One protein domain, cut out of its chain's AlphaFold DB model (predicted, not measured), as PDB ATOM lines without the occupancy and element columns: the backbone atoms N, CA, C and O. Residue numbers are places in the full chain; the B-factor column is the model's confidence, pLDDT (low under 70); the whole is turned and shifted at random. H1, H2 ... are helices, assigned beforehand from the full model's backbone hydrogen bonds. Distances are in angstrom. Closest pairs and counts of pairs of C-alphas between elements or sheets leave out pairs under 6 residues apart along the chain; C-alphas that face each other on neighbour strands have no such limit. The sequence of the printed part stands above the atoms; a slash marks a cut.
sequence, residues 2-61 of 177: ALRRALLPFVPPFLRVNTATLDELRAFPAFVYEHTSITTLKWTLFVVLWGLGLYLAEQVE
ATOM      1  N   ALA A   2      92.407 239.410  -9.029       61.00
ATOM      2  CA  ALA A   2      92.861 238.321  -8.147       61.00
ATOM      3  C   ALA A   2      93.102 238.727  -6.675       61.00
ATOM      4  O   ALA A   2      92.685 238.018  -5.765       61.00
ATOM      5  N   LEU A   3      93.683 239.908  -6.436       64.12
ATOM      6  CA  LEU A   3      94.048 240.375  -5.088       64.12
ATOM      7  C   LEU A   3      92.822 240.647  -4.195       64.12
ATOM      8  O   LEU A   3      92.840 240.355  -3.005       64.12
ATOM      9  N   ARG A   4      91.706 241.103  -4.786       62.38
ATOM     10  CA  ARG A   4      90.435 241.296  -4.063       62.38
ATOM     11  C   ARG A   4      89.826 239.974  -3.592       62.38
ATOM     12  O   ARG A   4      89.255 239.939  -2.513       62.38
ATOM     13  N   ARG A   5      89.969 238.892  -4.368       64.38
ATOM     14  CA  ARG A   5      89.452 237.565  -3.986       64.38
ATOM     15  C   ARG A   5      90.274 236.917  -2.873       64.38
ATOM     16  O   ARG A   5      89.698 236.259  -2.020       64.38
ATOM     17  N   ALA A   6      91.584 237.157  -2.851       71.56
ATOM     18  CA  ALA A   6      92.480 236.637  -1.817       71.56
ATOM     19  C   ALA A   6      92.230 237.247  -0.424       71.56
ATOM     20  O   ALA A   6      92.521 236.609   0.583       71.56
ATOM     21  N   LEU A   7      91.668 238.460  -0.358       69.38
ATOM     22  CA  LEU A   7      91.405 239.177   0.896       69.38
ATOM     23  C   LEU A   7      89.991 238.952   1.461       69.38
ATOM     24  O   LEU A   7      89.757 239.239   2.630       69.38
ATOM     25  N   LEU A   8      89.061 238.381   0.683       65.06
ATOM     26  CA  LEU A   8      87.688 238.072   1.121       65.06
ATOM     27  C   LEU A   8      87.571 237.241   2.417       65.06
ATOM     28  O   LEU A   8      86.656 237.536   3.193       65.06
ATOM     29  N   PRO A   9      88.425 236.231   2.697       74.75
ATOM     30  CA  PRO A   9      88.305 235.479   3.944       74.75
ATOM     31  C   PRO A   9      88.756 236.279   5.175       74.75
ATOM     32  O   PRO A   9      88.336 235.953   6.279       74.75
ATOM     33  N   PHE A  10      89.552 237.339   4.996       73.50
ATOM     34  CA  PHE A  10      90.071 238.176   6.086       73.50
ATOM     35  C   PHE A  10      89.215 239.417   6.359       73.50
ATOM     36  O   PHE A  10      89.428 240.105   7.355       73.50
ATOM     37  N   VAL A  11      88.242 239.711   5.491       69.31
ATOM     38  CA  VAL A  11      87.313 240.827   5.680       69.31
ATOM     39  C   VAL A  11      86.075 240.332   6.443       69.31
ATOM     40  O   VAL A  11      85.390 239.414   5.962       69.31
ATOM     41  N   PRO A  12      85.762 240.935   7.609       74.69
ATOM     42  CA  PRO A  12      84.580 240.605   8.397       74.69
ATOM     43  C   PRO A  12      83.300 240.655   7.553       74.69
ATOM     44  O   PRO A  12      83.181 241.524   6.687       74.69
ATOM     45  N   PRO A  13      82.312 239.774   7.802       66.38
ATOM     46  CA  PRO A  13      81.118 239.664   6.966       66.38
ATOM     47  C   PRO A  13      80.308 240.965   6.876       66.38
ATOM     48  O   PRO A  13      79.756 241.250   5.821       66.38
ATOM     49  N   PHE A  14      80.313 241.795   7.920       65.19
ATOM     50  CA  PHE A  14      79.644 243.102   7.927       65.19
ATOM     51  C   PHE A  14      80.368 244.186   7.105       65.19
ATOM     52  O   PHE A  14      79.769 245.205   6.784       65.19
ATOM     53  N   LEU A  15      81.637 243.973   6.729       63.81
ATOM     54  CA  LEU A  15      82.406 244.848   5.830       63.81
ATOM     55  C   LEU A  15      82.417 244.345   4.379       63.81
ATOM     56  O   LEU A  15      83.069 244.937   3.517       63.81
ATOM     57  N   ARG A  16      81.704 243.253   4.076       69.50
ATOM     58  CA  ARG A  16      81.553 242.741   2.709       69.50
ATOM     59  C   ARG A  16      80.511 243.576   1.977       69.50
ATOM     60  O   ARG A  16      79.357 243.188   1.842       69.50
ATOM     61  N   VAL A  17      80.931 244.751   1.527       67.38
ATOM     62  CA  VAL A  17      80.088 245.652   0.740       67.38
ATOM     63  C   VAL A  17      79.846 245.008  -0.631       67.38
ATOM     64  O   VAL A  17      80.794 244.657  -1.339       67.38
ATOM     65  N   ASN A  18      78.576 244.799  -0.986       71.06
ATOM     66  CA  ASN A  18      78.165 244.254  -2.278       71.06
ATOM     67  C   ASN A  18      78.596 245.218  -3.402       71.06
ATOM     68  O   ASN A  18      78.653 246.433  -3.204       71.06
ATOM     69  N   THR A  19      78.898 244.711  -4.596       68.94
ATOM     70  CA  THR A  19      79.285 245.580  -5.723       68.94
ATOM     71  C   THR A  19      78.164 246.552  -6.087       68.94
ATOM     72  O   THR A  19      78.450 247.707  -6.365       68.94
ATOM     73  N   ALA A  20      76.904 246.128  -5.940       67.38
ATOM     74  CA  ALA A  20      75.733 246.993  -6.088       67.38
ATOM     75  C   ALA A  20      75.728 248.162  -5.083       67.38
ATOM     76  O   ALA A  20      75.537 249.308  -5.473       67.38
ATOM     77  N   THR A  21      76.040 247.903  -3.807       66.69
ATOM     78  CA  THR A  21      76.134 248.964  -2.790       66.69
ATOM     79  C   THR A  21      77.329 249.893  -3.023       66.69
ATOM     80  O   THR A  21      77.251 251.068  -2.701       66.69
ATOM     81  N   LEU A  22      78.432 249.418  -3.620       64.56
ATOM     82  CA  LEU A  22      79.547 250.295  -4.006       64.56
ATOM     83  C   LEU A  22      79.188 251.217  -5.175       64.56
ATOM     84  O   LEU A  22      79.634 252.362  -5.191       64.56
ATOM     85  N   ASP A  23      78.396 250.736  -6.132       69.06
ATOM     86  CA  ASP A  23      77.911 251.552  -7.246       69.06
ATOM     87  C   ASP A  23      76.874 252.586  -6.768       69.06
ATOM     88  O   ASP A  23      76.912 253.735  -7.207       69.06
ATOM     89  N   GLU A  24      76.044 252.236  -5.779       66.62
ATOM     90  CA  GLU A  24      75.189 253.192  -5.060       66.62
ATOM     91  C   GLU A  24      76.015 254.218  -4.272       66.62
ATOM     92  O   GLU A  24      75.754 255.413  -4.384       66.62
ATOM     93  N   LEU A  25      77.069 253.795  -3.554       63.03
ATOM     94  CA  LEU A  25      78.009 254.701  -2.876       63.03
ATOM     95  C   LEU A  25      78.744 255.629  -3.851       63.03
ATOM     96  O   LEU A  25      79.051 256.767  -3.509       63.03
ATOM     97  N   ARG A  26      79.015 255.172  -5.075       63.62
ATOM     98  CA  ARG A  26      79.633 255.990  -6.125       63.62
ATOM     99  C   ARG A  26      78.673 257.034  -6.695       63.62
ATOM    100  O   ARG A  26      79.133 258.063  -7.184       63.62
ATOM    101  N   ALA A  27      77.370 256.775  -6.621       65.31
ATOM    102  CA  ALA A  27      76.319 257.719  -6.977       65.31
ATOM    103  C   ALA A  27      76.000 258.721  -5.851       65.31
ATOM    104  O   ALA A  27      75.224 259.651  -6.085       65.31
ATOM    105  N   PHE A  28      76.595 258.585  -4.653       62.31
ATOM    106  CA  PHE A  28      76.454 259.618  -3.629       62.31
ATOM    107  C   PHE A  28      77.044 260.939  -4.134       62.31
ATOM    108  O   PHE A  28      78.138 260.964  -4.707       62.31
ATOM    109  N   PRO A  29      76.330 262.055  -3.928       63.62
ATOM    110  CA  PRO A  29      76.714 263.330  -4.502       63.62
ATOM    111  C   PRO A  29      78.066 263.780  -3.943       63.62
ATOM    112  O   PRO A  29      78.305 263.743  -2.733       63.62
ATOM    113  N   ALA A  30      78.924 264.284  -4.834       60.00
ATOM    114  CA  ALA A  30      80.215 264.903  -4.518       60.00
ATOM    115  C   ALA A  30      80.132 265.980  -3.413       60.00
ATOM    116  O   ALA A  30      81.125 266.253  -2.748       60.00
ATOM    117  N   PHE A  31      78.934 266.510  -3.154       55.06
ATOM    118  CA  PHE A  31      78.601 267.388  -2.036       55.06
ATOM    119  C   PHE A  31      79.028 266.844  -0.661       55.06
ATOM    120  O   PHE A  31      79.492 267.606   0.186       55.06
ATOM    121  N   VAL A  32      78.925 265.528  -0.427       60.12
ATOM    122  CA  VAL A  32      79.353 264.920   0.847       60.12
ATOM    123  C   VAL A  32      80.875 264.983   0.984       60.12
ATOM    124  O   VAL A  32      81.386 265.297   2.059       60.12
ATOM    125  N   TYR A  33      81.613 264.761  -0.106       57.88
ATOM    126  CA  TYR A  33      83.071 264.897  -0.128       57.88
ATOM    127  C   TYR A  33      83.513 266.359  -0.021       57.88
ATOM    128  O   TYR A  33      84.467 266.659   0.687       57.88
ATOM    129  N   GLU A  34      82.796 267.287  -0.650       56.44
ATOM    130  CA  GLU A  34      83.101 268.716  -0.586       56.44
ATOM    131  C   GLU A  34      82.911 269.262   0.839       56.44
ATOM    132  O   GLU A  34      83.841 269.834   1.413       56.44
ATOM    133  N   HIS A  35      81.781 268.969   1.491       56.12
ATOM    134  CA  HIS A  35      81.542 269.395   2.874       56.12
ATOM    135  C   HIS A  35      82.444 268.703   3.902       56.12
ATOM    136  O   HIS A  35      82.884 269.349   4.864       56.12
ATOM    137  N   THR A  36      82.753 267.416   3.717       56.00
ATOM    138  CA  THR A  36      83.697 266.714   4.604       56.00
ATOM    139  C   THR A  36      85.133 267.186   4.383       56.00
ATOM    140  O   THR A  36      85.876 267.313   5.353       56.00
ATOM    141  N   SER A  37      85.529 267.554   3.159       60.22
ATOM    142  CA  SER A  37      86.871 268.086   2.875       60.22
ATOM    143  C   SER A  37      87.120 269.458   3.515       60.22
ATOM    144  O   SER A  37      88.183 269.694   4.080       60.22
ATOM    145  N   ILE A  38      86.129 270.356   3.516       62.00
ATOM    146  CA  ILE A  38      86.289 271.702   4.093       62.00
ATOM    147  C   ILE A  38      86.329 271.640   5.622       62.00
ATOM    148  O   ILE A  38      87.114 272.341   6.265       62.00
ATOM    149  N   THR A  39      85.482 270.804   6.224       64.56
ATOM    150  CA  THR A  39      85.486 270.608   7.680       64.56
ATOM    151  C   THR A  39      86.775 269.936   8.132       64.56
ATOM    152  O   THR A  39      87.414 270.431   9.059       64.56
ATOM    153  N   THR A  40      87.219 268.886   7.441       73.56
ATOM    154  CA  THR A  40      88.505 268.237   7.737       73.56
ATOM    155  C   THR A  40      89.682 269.193   7.554       73.56
ATOM    156  O   THR A  40      90.545 269.227   8.425       73.56
ATOM    157  N   LEU A  41      89.686 270.059   6.535       79.50
ATOM    158  CA  LEU A  41      90.741 271.061   6.350       79.50
ATOM    159  C   LEU A  41      90.844 272.028   7.540       79.50
ATOM    160  O   LEU A  41      91.935 272.240   8.072       79.50
ATOM    161  N   LYS A  42      89.717 272.570   8.016       81.06
ATOM    162  CA  LYS A  42      89.693 273.464   9.189       81.06
ATOM    163  C   LYS A  42      90.244 272.779  10.440       81.06
ATOM    164  O   LYS A  42      91.069 273.361  11.141       81.06
ATOM    165  N   TRP A  43      89.829 271.538  10.686       80.56
ATOM    166  CA  TRP A  43      90.327 270.743  11.810       80.56
ATOM    167  C   TRP A  43      91.818 270.436  11.682       80.56
ATOM    168  O   TRP A  43      92.549 270.583  12.656       80.56
ATOM    169  N   THR A  44      92.298 270.079  10.488       84.50
ATOM    170  CA  THR A  44      93.731 269.834  10.272       84.50
ATOM    171  C   THR A  44      94.565 271.088  10.518       84.50
ATOM    172  O   THR A  44      95.575 271.008  11.211       84.50
ATOM    173  N   LEU A  45      94.119 272.258  10.047       88.69
ATOM    174  CA  LEU A  45      94.804 273.527  10.293       88.69
ATOM    175  C   LEU A  45      94.843 273.853  11.789       88.69
ATOM    176  O   LEU A  45      95.892 274.241  12.300       88.69
ATOM    177  N   PHE A  46      93.734 273.642  12.500       87.56
ATOM    178  CA  PHE A  46      93.676 273.832  13.947       87.56
ATOM    179  C   PHE A  46      94.656 272.915  14.689       87.56
ATOM    180  O   PHE A  46      95.397 273.385  15.547       87.56
ATOM    181  N   VAL A  47      94.714 271.627  14.332       88.19
ATOM    182  CA  VAL A  47      95.644 270.661  14.942       88.19
ATOM    183  C   VAL A  47      97.099 271.042  14.672       88.19
ATOM    184  O   VAL A  47      97.923 270.971  15.579       88.19
ATOM    185  N   VAL A  48      97.421 271.491  13.455       90.38
ATOM    186  CA  VAL A  48      98.770 271.965  13.109       90.38
ATOM    187  C   VAL A  48      99.138 273.204  13.926       90.38
ATOM    188  O   VAL A  48     100.229 273.260  14.492       90.38
ATOM    189  N   LEU A  49      98.229 274.176  14.035       92.50
ATOM    190  CA  LEU A  49      98.449 275.391  14.819       92.50
ATOM    191  C   LEU A  49      98.615 275.078  16.314       92.50
ATOM    192  O   LEU A  49      99.496 275.633  16.968       92.50
ATOM    193  N   TRP A  50      97.802 274.163  16.842       93.50
ATOM    194  CA  TRP A  50      97.897 273.697  18.222       93.50
ATOM    195  C   TRP A  50      99.219 272.969  18.485       93.50
ATOM    196  O   TRP A  50      99.890 273.250  19.475       93.50
ATOM    197  N   GLY A  51      99.656 272.105  17.564       90.81
ATOM    198  CA  GLY A  51     100.955 271.435  17.647       90.81
ATOM    199  C   GLY A  51     102.133 272.416  17.613       90.81
ATOM    200  O   GLY A  51     103.079 272.268  18.383       90.81
ATOM    201  N   LEU A  52     102.054 273.461  16.783       93.31
ATOM    202  CA  LEU A  52     103.053 274.533  16.752       93.31
ATOM    203  C   LEU A  52     103.092 275.307  18.081       93.31
ATOM    204  O   LEU A  52     104.169 275.610  18.595       93.31
ATOM    205  N   GLY A  53     101.921 275.598  18.653       90.94
ATOM    206  CA  GLY A  53     101.798 276.228  19.967       90.94
ATOM    207  C   GLY A  53     102.370 275.362  21.090       90.94
ATOM    208  O   GLY A  53     103.069 275.881  21.956       90.94
ATOM    209  N   LEU A  54     102.151 274.047  21.035       93.12
ATOM    210  CA  LEU A  54     102.722 273.097  21.987       93.12
ATOM    211  C   LEU A  54     104.252 273.055  21.895       93.12
ATOM    212  O   LEU A  54     104.916 273.125  22.924       93.12
ATOM    213  N   TYR A  55     104.807 273.017  20.680       93.06
ATOM    214  CA  TYR A  55     106.256 273.057  20.461       93.06
ATOM    215  C   TYR A  55     106.885 274.341  21.021       93.06
ATOM    216  O   TYR A  55     107.908 274.298  21.699       93.06
ATOM    217  N   LEU A  56     106.252 275.497  20.795       93.12
ATOM    218  CA  LEU A  56     106.696 276.769  21.373       93.12
ATOM    219  C   LEU A  56     106.587 276.777  22.904       93.12
ATOM    220  O   LEU A  56     107.470 277.304  23.572       93.12
ATOM    221  N   ALA A  57     105.530 276.188  23.467       90.81
ATOM    222  CA  ALA A  57     105.348 276.098  24.913       90.81
ATOM    223  C   ALA A  57     106.374 275.167  25.577       90.81
ATOM    224  O   ALA A  57     106.795 275.434  26.701       90.81
ATOM    225  N   GLU A  58     106.804 274.108  24.890       91.81
ATOM    226  CA  GLU A  58     107.877 273.219  25.342       91.81
ATOM    227  C   GLU A  58     109.222 273.953  25.442       91.81
ATOM    228  O   GLU A  58     109.912 273.806  26.445       91.81
ATOM    229  N   GLN A  59     109.545 274.828  24.481       94.06
ATOM    230  CA  GLN A  59     110.771 275.648  24.508       94.06
ATOM    231  C   GLN A  59     110.846 276.605  25.711       94.06
ATOM    232  O   GLN A  59     111.928 277.060  26.071       94.06
ATOM    233  N   VAL A  60     109.702 276.926  26.322       93.81
ATOM    234  CA  VAL A  60     109.600 277.801  27.502       93.81
ATOM    235  C   VAL A  60     109.271 276.990  28.768       93.81
ATOM    236  O   VAL A  60     108.972 277.569  29.802       93.81
ATOM    237  N   GLU A  61     109.296 275.651  28.705       91.12
ATOM    238  CA  GLU A  61     108.939 274.734  29.807       91.12
ATOM    239  C   GLU A  61     107.496 274.904  30.338       91.12
ATOM    240  O   GLU A  61     107.135 274.436  31.416       91.12
TER     241      GLU A  61
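This is residues 2 to 61 of the 177 residues of the protein "SAYSvFN domain-containing protein" of Thraustotheca clavata (UniProt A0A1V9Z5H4). The model is an open, stretched-out hook: one long straight helix, H3, makes the long arm, and before its first residue the chain turns off at a wide angle into a short arm of H2, a long loop and the small helix H1 at the far end. The three helices lie strung out along the chain, with no helix packed on another, and there is no common core. The printed part has 60 residues with three named helices in the order H1, H2, H3 and no named strand; its class is all helix. The whole is extended, with a radius of gyration of the C-alphas of 20.2 A, and elongated, its C-alphas spanning 55 by 30 by 20 A.

The longest helix, H3, residues 31 to 59, touches no helix, and residues 26 to 61 stand free, with no C-alpha 8 or more apart along the chain within 10 A. Before it comes H2, residues 19 to 26, joined to H3 by a tight link of 4 residues. H2 and H3 are nevertheless apart, with no C-alpha of the one within 8 A of the other. Farthest along the chain from H3 is H1, residues 2 to 7, joined to H2 by a long link of 11 residues. By the same test H1 is apart from H2 and from H3. H1 stands free, and so do residues 9 to 15 of the link and residues 18 to 24, of which 19 to 24 belong to H2. In H1, H2 and H3 every O i to N i+4 pair is within hydrogen-bond range.

H3 runs from C-alpha 31 at (78.601, 267.388, -2.036) to C-alpha 59 at (110.771, 275.648, 24.508), a length of 42.5 A over 29 residues. H2, Thr 19 to Arg 26, has 8 residues and measures 10.4 A from first to last C-alpha. H1, Ala 2 to Leu 7, has 6 residues and measures 9.2 A, beginning at C-alpha 2 at (92.861, 238.321, -8.147). Residues 13 to 15, in the link between H1 and H2, are a short helical run without a name.

The two C-alphas farthest apart are those of Ala 20 and Val 60, at 56.8 A, while the first and last printed C-alphas, of Ala 2 and Glu 61, are 55.0 A apart. The printed part has no cut. The mean pLDDT of the printed part is 73.6, and 33 residues are under 70, among them residues 13 to 17 and 19 to 39. The mean is 65 in H1, 66 in H2 and 79 in H3.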